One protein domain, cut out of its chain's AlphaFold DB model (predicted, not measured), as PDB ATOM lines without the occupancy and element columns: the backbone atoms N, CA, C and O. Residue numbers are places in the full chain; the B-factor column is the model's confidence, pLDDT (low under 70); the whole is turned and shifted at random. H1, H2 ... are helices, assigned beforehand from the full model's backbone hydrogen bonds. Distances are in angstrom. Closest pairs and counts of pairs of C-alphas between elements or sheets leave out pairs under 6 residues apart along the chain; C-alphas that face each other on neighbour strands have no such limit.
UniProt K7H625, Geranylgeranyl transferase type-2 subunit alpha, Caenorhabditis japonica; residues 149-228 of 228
ATOM      1  N   GLU A 149     134.643 142.688 111.488       97.31
ATOM      2  CA  GLU A 149     133.516 142.651 112.412       97.31
ATOM      3  C   GLU A 149     132.204 142.298 111.705       97.31
ATOM      4  O   GLU A 149     131.513 141.369 112.117       97.31
ATOM      5  N   LYS A 150     131.909 142.942 110.570       96.69
ATOM      6  CA  LYS A 150     130.731 142.609 109.760       96.69
ATOM      7  C   LYS A 150     130.744 141.152 109.285       96.69
ATOM      8  O   LYS A 150     129.703 140.499 109.256       96.69
ATOM      9  N   ALA A 151     131.906 140.624 108.904       96.88
ATOM     10  CA  ALA A 151     132.044 139.225 108.508       96.88
ATOM     11  C   ALA A 151     131.821 138.257 109.685       96.88
ATOM     12  O   ALA A 151     131.176 137.225 109.501       96.88
ATOM     13  N   LEU A 152     132.278 138.608 110.890       97.12
ATOM     14  CA  LEU A 152     132.054 137.827 112.111       97.12
ATOM     15  C   LEU A 152     130.608 137.902 112.618       97.12
ATOM     16  O   LEU A 152     130.122 136.930 113.183       97.12
ATOM     17  N   GLN A 153     129.887 138.994 112.360       94.81
ATOM     18  CA  GLN A 153     128.439 139.054 112.597       94.81
ATOM     19  C   GLN A 153     127.673 138.067 111.699       94.81
ATOM     20  O   GLN A 153     126.650 137.524 112.107       94.81
ATOM     21  N   MET A 154     128.167 137.807 110.481       94.38
ATOM     22  CA  MET A 154     127.564 136.840 109.554       94.38
ATOM     23  C   MET A 154     127.945 135.385 109.876       94.38
ATOM     24  O   MET A 154     127.110 134.490 109.759       94.38
ATOM     25  N   ASP A 155     129.197 135.133 110.266       95.81
ATOM     26  CA  ASP A 155     129.670 133.829 110.745       95.81
ATOM     27  C   ASP A 155     130.718 134.030 111.845       95.81
ATOM     28  O   ASP A 155     131.916 134.170 111.579       95.81
ATOM     29  N   CYS A 156     130.267 133.995 113.100       95.75
ATOM     30  CA  CYS A 156     131.122 134.225 114.266       95.75
ATOM     31  C   CYS A 156     132.214 133.159 114.441       95.75
ATOM     32  O   CYS A 156     133.183 133.379 115.167       95.75
ATOM     33  N   ARG A 157     132.100 132.023 113.739       95.19
ATOM     34  CA  ARG A 157     133.061 130.912 113.764       95.19
ATOM     35  C   ARG A 157     133.985 130.902 112.546       95.19
ATOM     36  O   ARG A 157     134.743 129.945 112.368       95.19
ATOM     37  N   ASN A 158     133.940 131.925 111.689       97.31
ATOM     38  CA  ASN A 158     134.816 132.010 110.526       97.31
ATOM     39  C   ASN A 158     136.269 132.264 110.954       97.31
ATOM     40  O   ASN A 158     136.704 133.407 111.108       97.31
ATOM     41  N   PHE A 159     137.040 131.188 111.119       96.88
ATOM     42  CA  PHE A 159     138.432 131.280 111.561       96.88
ATOM     43  C   PHE A 159     139.326 132.050 110.578       96.88
ATOM     44  O   PHE A 159     140.261 132.703 111.027       96.88
ATOM     45  N   HIS A 160     139.016 132.059 109.274       98.25
ATOM     46  CA  HIS A 160     139.769 132.860 108.305       98.25
ATOM     47  C   HIS A 160     139.629 134.353 108.593       98.25
ATOM     48  O   HIS A 160     140.609 135.090 108.536       98.25
ATOM     49  N   CYS A 161     138.419 134.794 108.948       98.44
ATOM     50  CA  CYS A 161     138.182 136.176 109.338       98.44
ATOM     51  C   CYS A 161     138.891 136.514 110.657       98.44
ATOM     52  O   CYS A 161     139.454 137.598 110.788       98.44
ATOM     53  N   TRP A 162     138.914 135.589 111.622       98.31
ATOM     54  CA  TRP A 162     139.671 135.761 112.867       98.31
ATOM     55  C   TRP A 162     141.189 135.850 112.634       98.31
ATOM     56  O   TRP A 162     141.849 136.706 113.222       98.31
ATOM     57  N   ASP A 163     141.750 135.007 111.762       98.19
ATOM     58  CA  ASP A 163     143.164 135.060 111.363       98.19
ATOM     59  C   ASP A 163     143.506 136.346 110.611       98.19
ATOM     60  O   ASP A 163     144.551 136.968 110.844       98.19
ATOM     61  N   HIS A 164     142.608 136.778 109.729       98.50
ATOM     62  CA  HIS A 164     142.763 138.034 109.015       98.50
ATOM     63  C   HIS A 164     142.713 139.221 109.975       98.50
ATOM     64  O   HIS A 164     143.619 140.052 109.946       98.50
ATOM     65  N   ARG A 165     141.755 139.249 110.913       98.31
ATOM     66  CA  ARG A 165     141.688 140.271 111.966       98.31
ATOM     67  C   ARG A 165     142.987 140.330 112.768       98.31
ATOM     68  O   ARG A 165     143.546 141.410 112.892       98.31
ATOM     69  N   ARG A 166     143.524 139.191 113.230       97.56
ATOM     70  CA  ARG A 166     144.838 139.130 113.912       97.56
ATOM     71  C   ARG A 166     145.943 139.799 113.102       97.56
ATOM     72  O   ARG A 166     146.788 140.512 113.643       97.56
ATOM     73  N   THR A 167     145.957 139.535 111.800       98.00
ATOM     74  CA  THR A 167     146.943 140.105 110.883       98.00
ATOM     75  C   THR A 167     146.766 141.617 110.766       98.00
ATOM     76  O   THR A 167     147.742 142.347 110.920       98.00
ATOM     77  N   VAL A 168     145.532 142.092 110.586       98.38
ATOM     78  CA  VAL A 168     145.195 143.521 110.493       98.38
ATOM     79  C   VAL A 168     145.484 144.260 111.795       98.38
ATOM     80  O   VAL A 168     146.136 145.296 111.748       98.38
ATOM     81  N   SER A 169     145.105 143.720 112.954       97.88
ATOM     82  CA  SER A 169     145.391 144.326 114.261       97.88
ATOM     83  C   SER A 169     146.894 144.481 114.502       97.88
ATOM     84  O   SER A 169     147.328 145.532 114.969       97.88
ATOM     85  N   ARG A 170     147.712 143.497 114.091       97.12
ATOM     86  CA  ARG A 170     149.179 143.608 114.144       97.12
ATOM     87  C   ARG A 170     149.707 144.708 113.221       97.12
ATOM     88  O   ARG A 170     150.555 145.491 113.637       97.12
ATOM     89  N   MET A 171     149.217 144.775 111.981       97.50
ATOM     90  CA  MET A 171     149.618 145.808 111.015       97.50
ATOM     91  C   MET A 171     149.212 147.216 111.481       97.50
ATOM     92  O   MET A 171     149.985 148.162 111.341       97.50
ATOM     93  N   ALA A 172     148.044 147.330 112.114       97.44
ATOM     94  CA  ALA A 172     147.517 148.549 112.719       97.44
ATOM     95  C   ALA A 172     148.150 148.895 114.078       97.44
ATOM     96  O   ALA A 172     147.809 149.927 114.649       97.44
ATOM     97  N   LYS A 173     149.046 148.043 114.602       96.94
ATOM     98  CA  LYS A 173     149.676 148.186 115.926       96.94
ATOM     99  C   LYS A 173     148.659 148.372 117.063       96.94
ATOM    100  O   LYS A 173     148.888 149.168 117.972       96.94
ATOM    101  N   ARG A 174     147.533 147.654 117.006       97.12
ATOM    102  CA  ARG A 174     146.550 147.634 118.099       97.12
ATOM    103  C   ARG A 174     147.128 146.947 119.329       97.12
ATOM    104  O   ARG A 174     147.927 146.019 119.198       97.12
ATOM    105  N   THR A 175     146.715 147.409 120.502       96.31
ATOM    106  CA  THR A 175     147.126 146.804 121.772       96.31
ATOM    107  C   THR A 175     146.299 145.554 122.068       96.31
ATOM    108  O   THR A 175     145.225 145.350 121.494       96.31
ATOM    109  N   GLU A 176     146.790 144.691 122.955       93.06
ATOM    110  CA  GLU A 176     146.052 143.481 123.328       93.06
ATOM    111  C   GLU A 176     144.795 143.834 124.145       93.06
ATOM    112  O   GLU A 176     143.787 143.146 124.014       93.06
ATOM    113  N   GLU A 177     144.783 144.950 124.884       94.31
ATOM    114  CA  GLU A 177     143.601 145.466 125.596       94.31
ATOM    115  C   GLU A 177     142.481 145.848 124.620       94.31
ATOM    116  O   GLU A 177     141.316 145.533 124.846       94.31
ATOM    117  N   GLN A 178     142.833 146.465 123.489       96.19
ATOM    118  CA  GLN A 178     141.879 146.812 122.435       96.19
ATOM    119  C   GLN A 178     141.273 145.583 121.737       96.19
ATOM    120  O   GLN A 178     140.190 145.669 121.150       96.19
ATOM    121  N   GLU A 179     141.989 144.459 121.709       96.38
ATOM    122  CA  GLU A 179     141.482 143.189 121.179       96.38
ATOM    123  C   GLU A 179     140.727 142.383 122.244       96.38
ATOM    124  O   GLU A 179     139.761 141.694 121.909       96.38
ATOM    125  N   LEU A 180     141.105 142.530 123.516       94.75
ATOM    126  CA  LEU A 180     140.371 142.013 124.664       94.75
ATOM    127  C   LEU A 180     138.981 142.651 124.748       94.75
ATOM    128  O   LEU A 180     137.994 141.921 124.779       94.75
ATOM    129  N   GLU A 181     138.885 143.982 124.675       95.88
ATOM    130  CA  GLU A 181     137.614 144.721 124.645       95.88
ATOM    131  C   GLU A 181     136.713 144.243 123.499       95.88
ATOM    132  O   GLU A 181     135.531 143.963 123.691       95.88
ATOM    133  N   PHE A 182     137.289 144.059 122.305       96.81
ATOM    134  CA  PHE A 182     136.560 143.505 121.167       96.81
ATOM    135  C   PHE A 182     136.014 142.099 121.456       96.81
ATOM    136  O   PHE A 182     134.868 141.803 121.123       96.81
ATOM    137  N   SER A 183     136.822 141.228 122.067       96.12
ATOM    138  CA  SER A 183     136.391 139.872 122.411       96.12
ATOM    139  C   SER A 183     135.311 139.848 123.493       96.12
ATOM    140  O   SER A 183     134.365 139.076 123.353       96.12
ATOM    141  N   ASN A 184     135.410 140.719 124.503       94.44
ATOM    142  CA  ASN A 184     134.425 140.844 125.576       94.44
ATOM    143  C   ASN A 184     133.067 141.252 125.005       94.44
ATOM    144  O   ASN A 184     132.089 140.546 125.216       94.44
ATOM    145  N   ARG A 185     133.029 142.281 124.150       95.81
ATOM    146  CA  ARG A 185     131.786 142.700 123.489       95.81
ATOM    147  C   ARG A 185     131.132 141.574 122.684       95.81
ATOM    148  O   ARG A 185     129.923 141.390 122.739       95.81
ATOM    149  N   LEU A 186     131.915 140.782 121.947       95.31
ATOM    150  CA  LEU A 186     131.363 139.648 121.193       95.31
ATOM    151  C   LEU A 186     130.863 138.500 122.085       95.31
ATOM    152  O   LEU A 186     130.023 137.716 121.639       95.31
ATOM    153  N   ILE A 187     131.397 138.372 123.300       94.31
ATOM    154  CA  ILE A 187     130.932 137.419 124.314       94.31
ATOM    155  C   ILE A 187     129.639 137.927 124.960       94.31
ATOM    156  O   ILE A 187     128.700 137.148 125.079       94.31
ATOM    157  N   GLU A 188     129.559 139.213 125.299       92.50
ATOM    158  CA  GLU A 188     128.341 139.866 125.806       92.50
ATOM    159  C   GLU A 188     127.186 139.747 124.795       92.50
ATOM    160  O   GLU A 188     126.061 139.395 125.146       92.50
ATOM    161  N   GLU A 189     127.468 139.957 123.505       91.75
ATOM    162  CA  GLU A 189     126.486 139.779 122.429       91.75
ATOM    163  C   GLU A 189     126.097 138.299 122.221       91.75
ATOM    164  O   GLU A 189     124.958 137.988 121.861       91.75
ATOM    165  N   ASN A 190     127.041 137.366 122.401       90.31
ATOM    166  CA  ASN A 190     126.813 135.930 122.250       90.31
ATOM    167  C   ASN A 190     127.788 135.104 123.099       90.31
ATOM    168  O   ASN A 190     128.861 134.695 122.642       90.31
ATOM    169  N   PHE A 191     127.338 134.734 124.297       89.75
ATOM    170  CA  PHE A 191     128.139 133.984 125.263       89.75
ATOM    171  C   PHE A 191     128.648 132.633 124.727       89.75
ATOM    172  O   PHE A 191     129.683 132.132 125.154       89.75
ATOM    173  N   SER A 192     127.962 132.032 123.748       91.00
ATOM    174  CA  SER A 192     128.366 130.753 123.139       91.00
ATOM    175  C   SER A 192     129.411 130.899 122.019       91.00
ATOM    176  O   SER A 192     129.740 129.920 121.339       91.00
ATOM    177  N   ASN A 193     129.939 132.102 121.783       93.19
ATOM    178  CA  ASN A 193     130.951 132.357 120.764       93.19
ATOM    179  C   ASN A 193     132.338 131.843 121.191       93.19
ATOM    180  O   ASN A 193     133.200 132.592 121.651       93.19
ATOM    181  N   TYR A 194     132.586 130.549 120.980       94.62
ATOM    182  CA  TYR A 194     133.872 129.908 121.281       94.62
ATOM    183  C   TYR A 194     135.077 130.583 120.617       94.62
ATOM    184  O   TYR A 194     136.170 130.573 121.180       94.62
ATOM    185  N   SER A 195     134.909 131.161 119.424       96.69
ATOM    186  CA  SER A 195     136.010 131.845 118.748       96.69
ATOM    187  C   SER A 195     136.395 133.141 119.462       96.69
ATOM    188  O   SER A 195     137.590 133.415 119.572       96.69
ATOM    189  N   ALA A 196     135.425 133.881 120.009       96.56
ATOM    190  CA  ALA A 196     135.691 135.053 120.844       96.56
ATOM    191  C   ALA A 196     136.360 134.664 122.172       96.56
ATOM    192  O   ALA A 196     137.376 135.257 122.520       96.56
ATOM    193  N   TRP A 197     135.891 133.608 122.847       95.69
ATOM    194  CA  TRP A 197     136.545 133.075 124.052       95.69
ATOM    195  C   TRP A 197     137.989 132.636 123.807       95.69
ATOM    196  O   TRP A 197     138.891 132.951 124.582       95.69
ATOM    197  N   HIS A 198     138.234 131.932 122.702       95.69
ATOM    198  CA  HIS A 198     139.589 131.554 122.323       95.69
ATOM    199  C   HIS A 198     140.458 132.791 122.061       95.69
ATOM    200  O   HIS A 198     141.583 132.870 122.556       95.69
ATOM    201  N   TYR A 199     139.931 133.780 121.338       95.62
ATOM    202  CA  TYR A 199     140.640 135.026 121.058       95.62
ATOM    203  C   TYR A 199     140.994 135.796 122.338       95.62
ATOM    204  O   TYR A 199     142.149 136.185 122.521       95.62
ATOM    205  N   ARG A 200     140.033 135.901 123.261       94.19
ATOM    206  CA  ARG A 200     140.188 136.455 124.608       94.19
ATOM    207  C   ARG A 200     141.312 135.778 125.388       94.19
ATOM    208  O   ARG A 200     142.176 136.459 125.933       94.19
ATOM    209  N   SER A 201     141.340 134.441 125.398       92.50
ATOM    210  CA  SER A 201     142.361 133.676 126.127       92.50
ATOM    211  C   SER A 201     143.784 134.001 125.657       92.50
ATOM    212  O   SER A 201     144.686 134.143 126.477       92.50
ATOM    213  N   ILE A 202     143.979 134.203 124.349       90.94
ATOM    214  CA  ILE A 202     145.282 134.574 123.786       90.94
ATOM    215  C   ILE A 202     145.665 135.998 124.201       90.94
ATOM    216  O   ILE A 202     146.805 136.214 124.610       90.94
ATOM    217  N   ALA A 203     144.741 136.960 124.117       90.81
ATOM    218  CA  ALA A 203     145.007 138.345 124.510       90.81
ATOM    219  C   ALA A 203     145.426 138.439 125.989       90.81
ATOM    220  O   ALA A 203     146.474 139.003 126.298       90.81
ATOM    221  N   LEU A 204     144.686 137.780 126.889       89.81
ATOM    222  CA  LEU A 204     144.993 137.751 128.325       89.81
ATOM    223  C   LEU A 204     146.388 137.183 128.616       89.81
ATOM    224  O   LEU A 204     147.134 137.771 129.391       89.81
ATOM    225  N   THR A 205     146.792 136.090 127.955       87.56
ATOM    226  CA  THR A 205     148.139 135.521 128.171       87.56
ATOM    227  C   THR A 205     149.273 136.472 127.794       87.56
ATOM    228  O   THR A 205     150.363 136.371 128.350       87.56
ATOM    229  N   LYS A 206     149.034 137.395 126.859       87.44
ATOM    230  CA  LYS A 206     150.032 138.390 126.460       87.44
ATOM    231  C   LYS A 206     150.038 139.610 127.372       87.44
ATOM    232  O   LYS A 206     151.112 140.146 127.606       87.44
ATOM    233  N   ILE A 207     148.872 140.022 127.874       87.69
ATOM    234  CA  ILE A 207     148.742 141.117 128.848       87.69
ATOM    235  C   ILE A 207     149.411 140.722 130.173       87.69
ATOM    236  O   ILE A 207     150.162 141.504 130.745       87.69
ATOM    237  N   HIS A 208     149.198 139.483 130.624       83.81
ATOM    238  CA  HIS A 208     149.670 138.970 131.917       83.81
ATOM    239  C   HIS A 208     150.937 138.101 131.812       83.81
ATOM    240  O   HIS A 208     151.171 137.240 132.658       83.81
ATOM    241  N   CYS A 209     151.759 138.274 130.770       72.19
ATOM    242  CA  CYS A 209     152.880 137.372 130.467       72.19
ATOM    243  C   CYS A 209     153.947 137.267 131.581       72.19
ATOM    244  O   CYS A 209     154.653 136.258 131.650       72.19
ATOM    245  N   ASP A 210     154.017 138.255 132.480       66.50
ATOM    246  CA  ASP A 210     154.942 138.299 133.621       66.50
ATOM    247  C   ASP A 210     154.358 137.713 134.926       66.50
ATOM    248  O   ASP A 210     155.090 137.463 135.892       66.50
ATOM    249  N   GLU A 211     153.053 137.433 134.979       65.31
ATOM    250  CA  GLU A 211     152.391 136.895 136.168       65.31
ATOM    251  C   GLU A 211     152.474 135.362 136.182       65.31
ATOM    252  O   GLU A 211     151.656 134.650 135.604       65.31
ATOM    253  N   LYS A 212     153.474 134.819 136.891       61.06
ATOM    254  CA  LYS A 212     153.734 133.364 136.981       61.06
ATOM    255  C   LYS A 212     152.581 132.523 137.552       61.06
ATOM    256  O   LYS A 212     152.643 131.298 137.476       61.06
ATOM    257  N   SER A 213     151.543 133.140 138.115       59.22
ATOM    258  CA  SER A 213     150.305 132.460 138.499       59.22
ATOM    259  C   SER A 213     149.210 133.478 138.817       59.22
ATOM    260  O   SER A 213     149.177 134.019 139.924       59.22
ATOM    261  N   VAL A 214     148.277 133.697 137.893       62.66
ATOM    262  CA  VAL A 214     146.993 134.310 138.250       62.66
ATOM    263  C   VAL A 214     146.177 133.237 138.970       62.66
ATOM    264  O   VAL A 214     145.785 132.234 138.371       62.66
ATOM    265  N   LYS A 215     145.972 133.393 140.280       65.62
ATOM    266  CA  LYS A 215     144.999 132.571 141.007       65.62
ATOM    267  C   LYS A 215     143.616 133.120 140.693       65.62
ATOM    268  O   LYS A 215     143.353 134.279 140.980       65.62
ATOM    269  N   LEU A 216     142.755 132.289 140.114       66.94
ATOM    270  CA  LEU A 216     141.338 132.605 139.974       66.94
ATOM    271  C   LEU A 216     140.719 132.580 141.373       66.94
ATOM    272  O   LEU A 216     140.609 131.511 141.973       66.94
ATOM    273  N   ASP A 217     140.383 133.751 141.900       75.06
ATOM    274  CA  ASP A 217     139.620 133.887 143.135       75.06
ATOM    275  C   ASP A 217     138.169 134.293 142.844       75.06
ATOM    276  O   ASP A 217     137.816 134.687 141.727       75.06
ATOM    277  N   ASP A 218     137.313 134.176 143.860       76.19
ATOM    278  CA  ASP A 218     135.884 134.472 143.739       76.19
ATOM    279  C   ASP A 218     135.617 135.936 143.359       76.19
ATOM    280  O   ASP A 218     134.569 136.233 142.791       76.19
ATOM    281  N   SER A 219     136.554 136.853 143.627       75.19
ATOM    282  CA  SER A 219     136.411 138.265 143.262       75.19
ATOM    283  C   SER A 219     136.653 138.494 141.771       75.19
ATOM    284  O   SER A 219     135.882 139.210 141.134       75.19
ATOM    285  N   ILE A 220     137.649 137.813 141.194       72.06
ATOM    286  CA  ILE A 220     137.916 137.803 139.753       72.06
ATOM    287  C   ILE A 220     136.746 137.139 139.024       72.06
ATOM    288  O   ILE A 220     136.230 137.693 138.059       72.06
ATOM    289  N   LEU A 221     136.266 135.994 139.519       71.88
ATOM    290  CA  LEU A 221     135.106 135.311 138.937       71.88
ATOM    291  C   LEU A 221     133.830 136.160 139.026       71.88
ATOM    292  O   LEU A 221     133.070 136.220 138.064       71.88
ATOM    293  N   ALA A 222     133.592 136.840 140.151       76.06
ATOM    294  CA  ALA A 222     132.438 137.721 140.309       76.06
ATOM    295  C   ALA A 222     132.515 138.957 139.400       76.06
ATOM    296  O   ALA A 222     131.490 139.354 138.849       76.06
ATOM    297  N   ALA A 223     133.703 139.541 139.213       74.50
ATOM    298  CA  ALA A 223     133.904 140.657 138.290       74.50
ATOM    299  C   ALA A 223     133.593 140.246 136.841       74.50
ATOM    300  O   ALA A 223     132.860 140.942 136.148       74.50
ATOM    301  N   GLU A 224     134.069 139.070 136.426       70.12
ATOM    302  CA  GLU A 224     133.821 138.495 135.098       70.12
ATOM    303  C   GLU A 224     132.334 138.199 134.843       70.12
ATOM    304  O   GLU A 224     131.824 138.433 133.744       70.12
ATOM    305  N   LEU A 225     131.625 137.708 135.866       66.69
ATOM    306  CA  LEU A 225     130.193 137.407 135.805       66.69
ATOM    307  C   LEU A 225     129.302 138.656 135.827       66.69
ATOM    308  O   LEU A 225     128.159 138.570 135.398       66.69
ATOM    309  N   GLN A 226     129.787 139.792 136.334       63.53
ATOM    310  CA  GLN A 226     129.056 141.065 136.285       63.53
ATOM    311  C   GLN A 226     129.189 141.774 134.933       63.53
ATOM    312  O   GLN A 226     128.366 142.630 134.614       63.53
ATOM    313  N   THR A 227     130.220 141.433 134.156       53.69
ATOM    314  CA  THR A 227     130.458 141.949 132.800       53.69
ATOM    315  C   THR A 227     129.863 141.084 131.685       53.69
ATOM    316  O   THR A 227     129.943 141.487 130.532       53.69
ATOM    317  N   CYS A 228     129.283 139.918 131.998       47.69
ATOM    318  CA  CYS A 228     128.535 139.074 131.050       47.69
ATOM    319  C   CYS A 228     127.023 139.289 131.195       47.69
ATOM    320  O   CYS A 228     126.319 139.147 130.170       47.69
TER     321      CYS A 228
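Overview. This is residues 149 to 228 of the 228 residues of the protein "Geranylgeranyl transferase type-2 subunit alpha" of Caenorhabditis japonica (UniProt K7H625). A helical hairpin, H3 and H4, forms the middle of the domain, with H2 nearly parallel to H4 on one side of it and short H1 at the corner before H2. On the other side the chain swings away in a loop, and residues 208 to 223, of which 218 to 223 belong to H5, stick out from the body; H5 touches no helix. The printed part has 80 residues with five named helices, in the order H1, H2, H3, H4, H5, and no named strand; the class is all helix. The whole is compact, with a radius of gyration of the C-alphas of 13.4 A, and spans 36 by 26 by 16 A.

Arrangement. H1, residues 149 to 154, and H2, residues 159 to 171, only just touch, with 3 pairs of C-alphas within 8 A, and they touch only at the corner by their link. Their closest C-alphas are those of Ala 151 and Cys 161, 6.9 A apart, and they run opposite ways at a shallow tilt of 3 degrees. H2 and H3, residues 176 to 189, are near each other, with 6 pairs of C-alphas within 10 A. H3 and H4, residues 194 to 207, touch as a helical hairpin, with 21 pairs of C-alphas within 8 A. Their closest C-alphas are those of Ser 183 and Ala 196, 5.1 A apart, and they run opposite ways at a shallow tilt of 27 degrees. H2 and H4 are close but not clearly touching: their closest C-alphas, those of Phe 159 and Ser 195, are 7.6 A apart, and the two run the same way at a shallow tilt of 28 degrees. H1 is apart from H3 and from H4. H5, residues 218 to 226, touches no helix. Every O i to N i+4 pair is within hydrogen-bond range in H1, H2, H4 and H5; in H3 it is 9 of 10.

Along the chain. H1 begins at C-alpha 149, at (133.516, 142.651, 112.412), and is 8.8 A long from first to last C-alpha. H2 measures 18.3 A, H3 19.9 A and H4 20.1 A. H4 ends at C-alpha 207, at (148.742, 141.117, 128.848). H5 measures 12.1 A and ends at C-alpha 226, at (129.056, 141.065, 136.285).

Size, cuts and confidence. The two C-alphas farthest apart are those of Met 154 and Lys 212, 38.1 A. The printed part has no cut and ends at residue 228, the chain's last. The links H1 to H2, H2 to H3 and H3 to H4 are tight, and the link H4 to H5, 10 residues, is short. The mean pLDDT of the printed part is 88.0, and it is under 70 at residues 210 to 216 and 225 to 228.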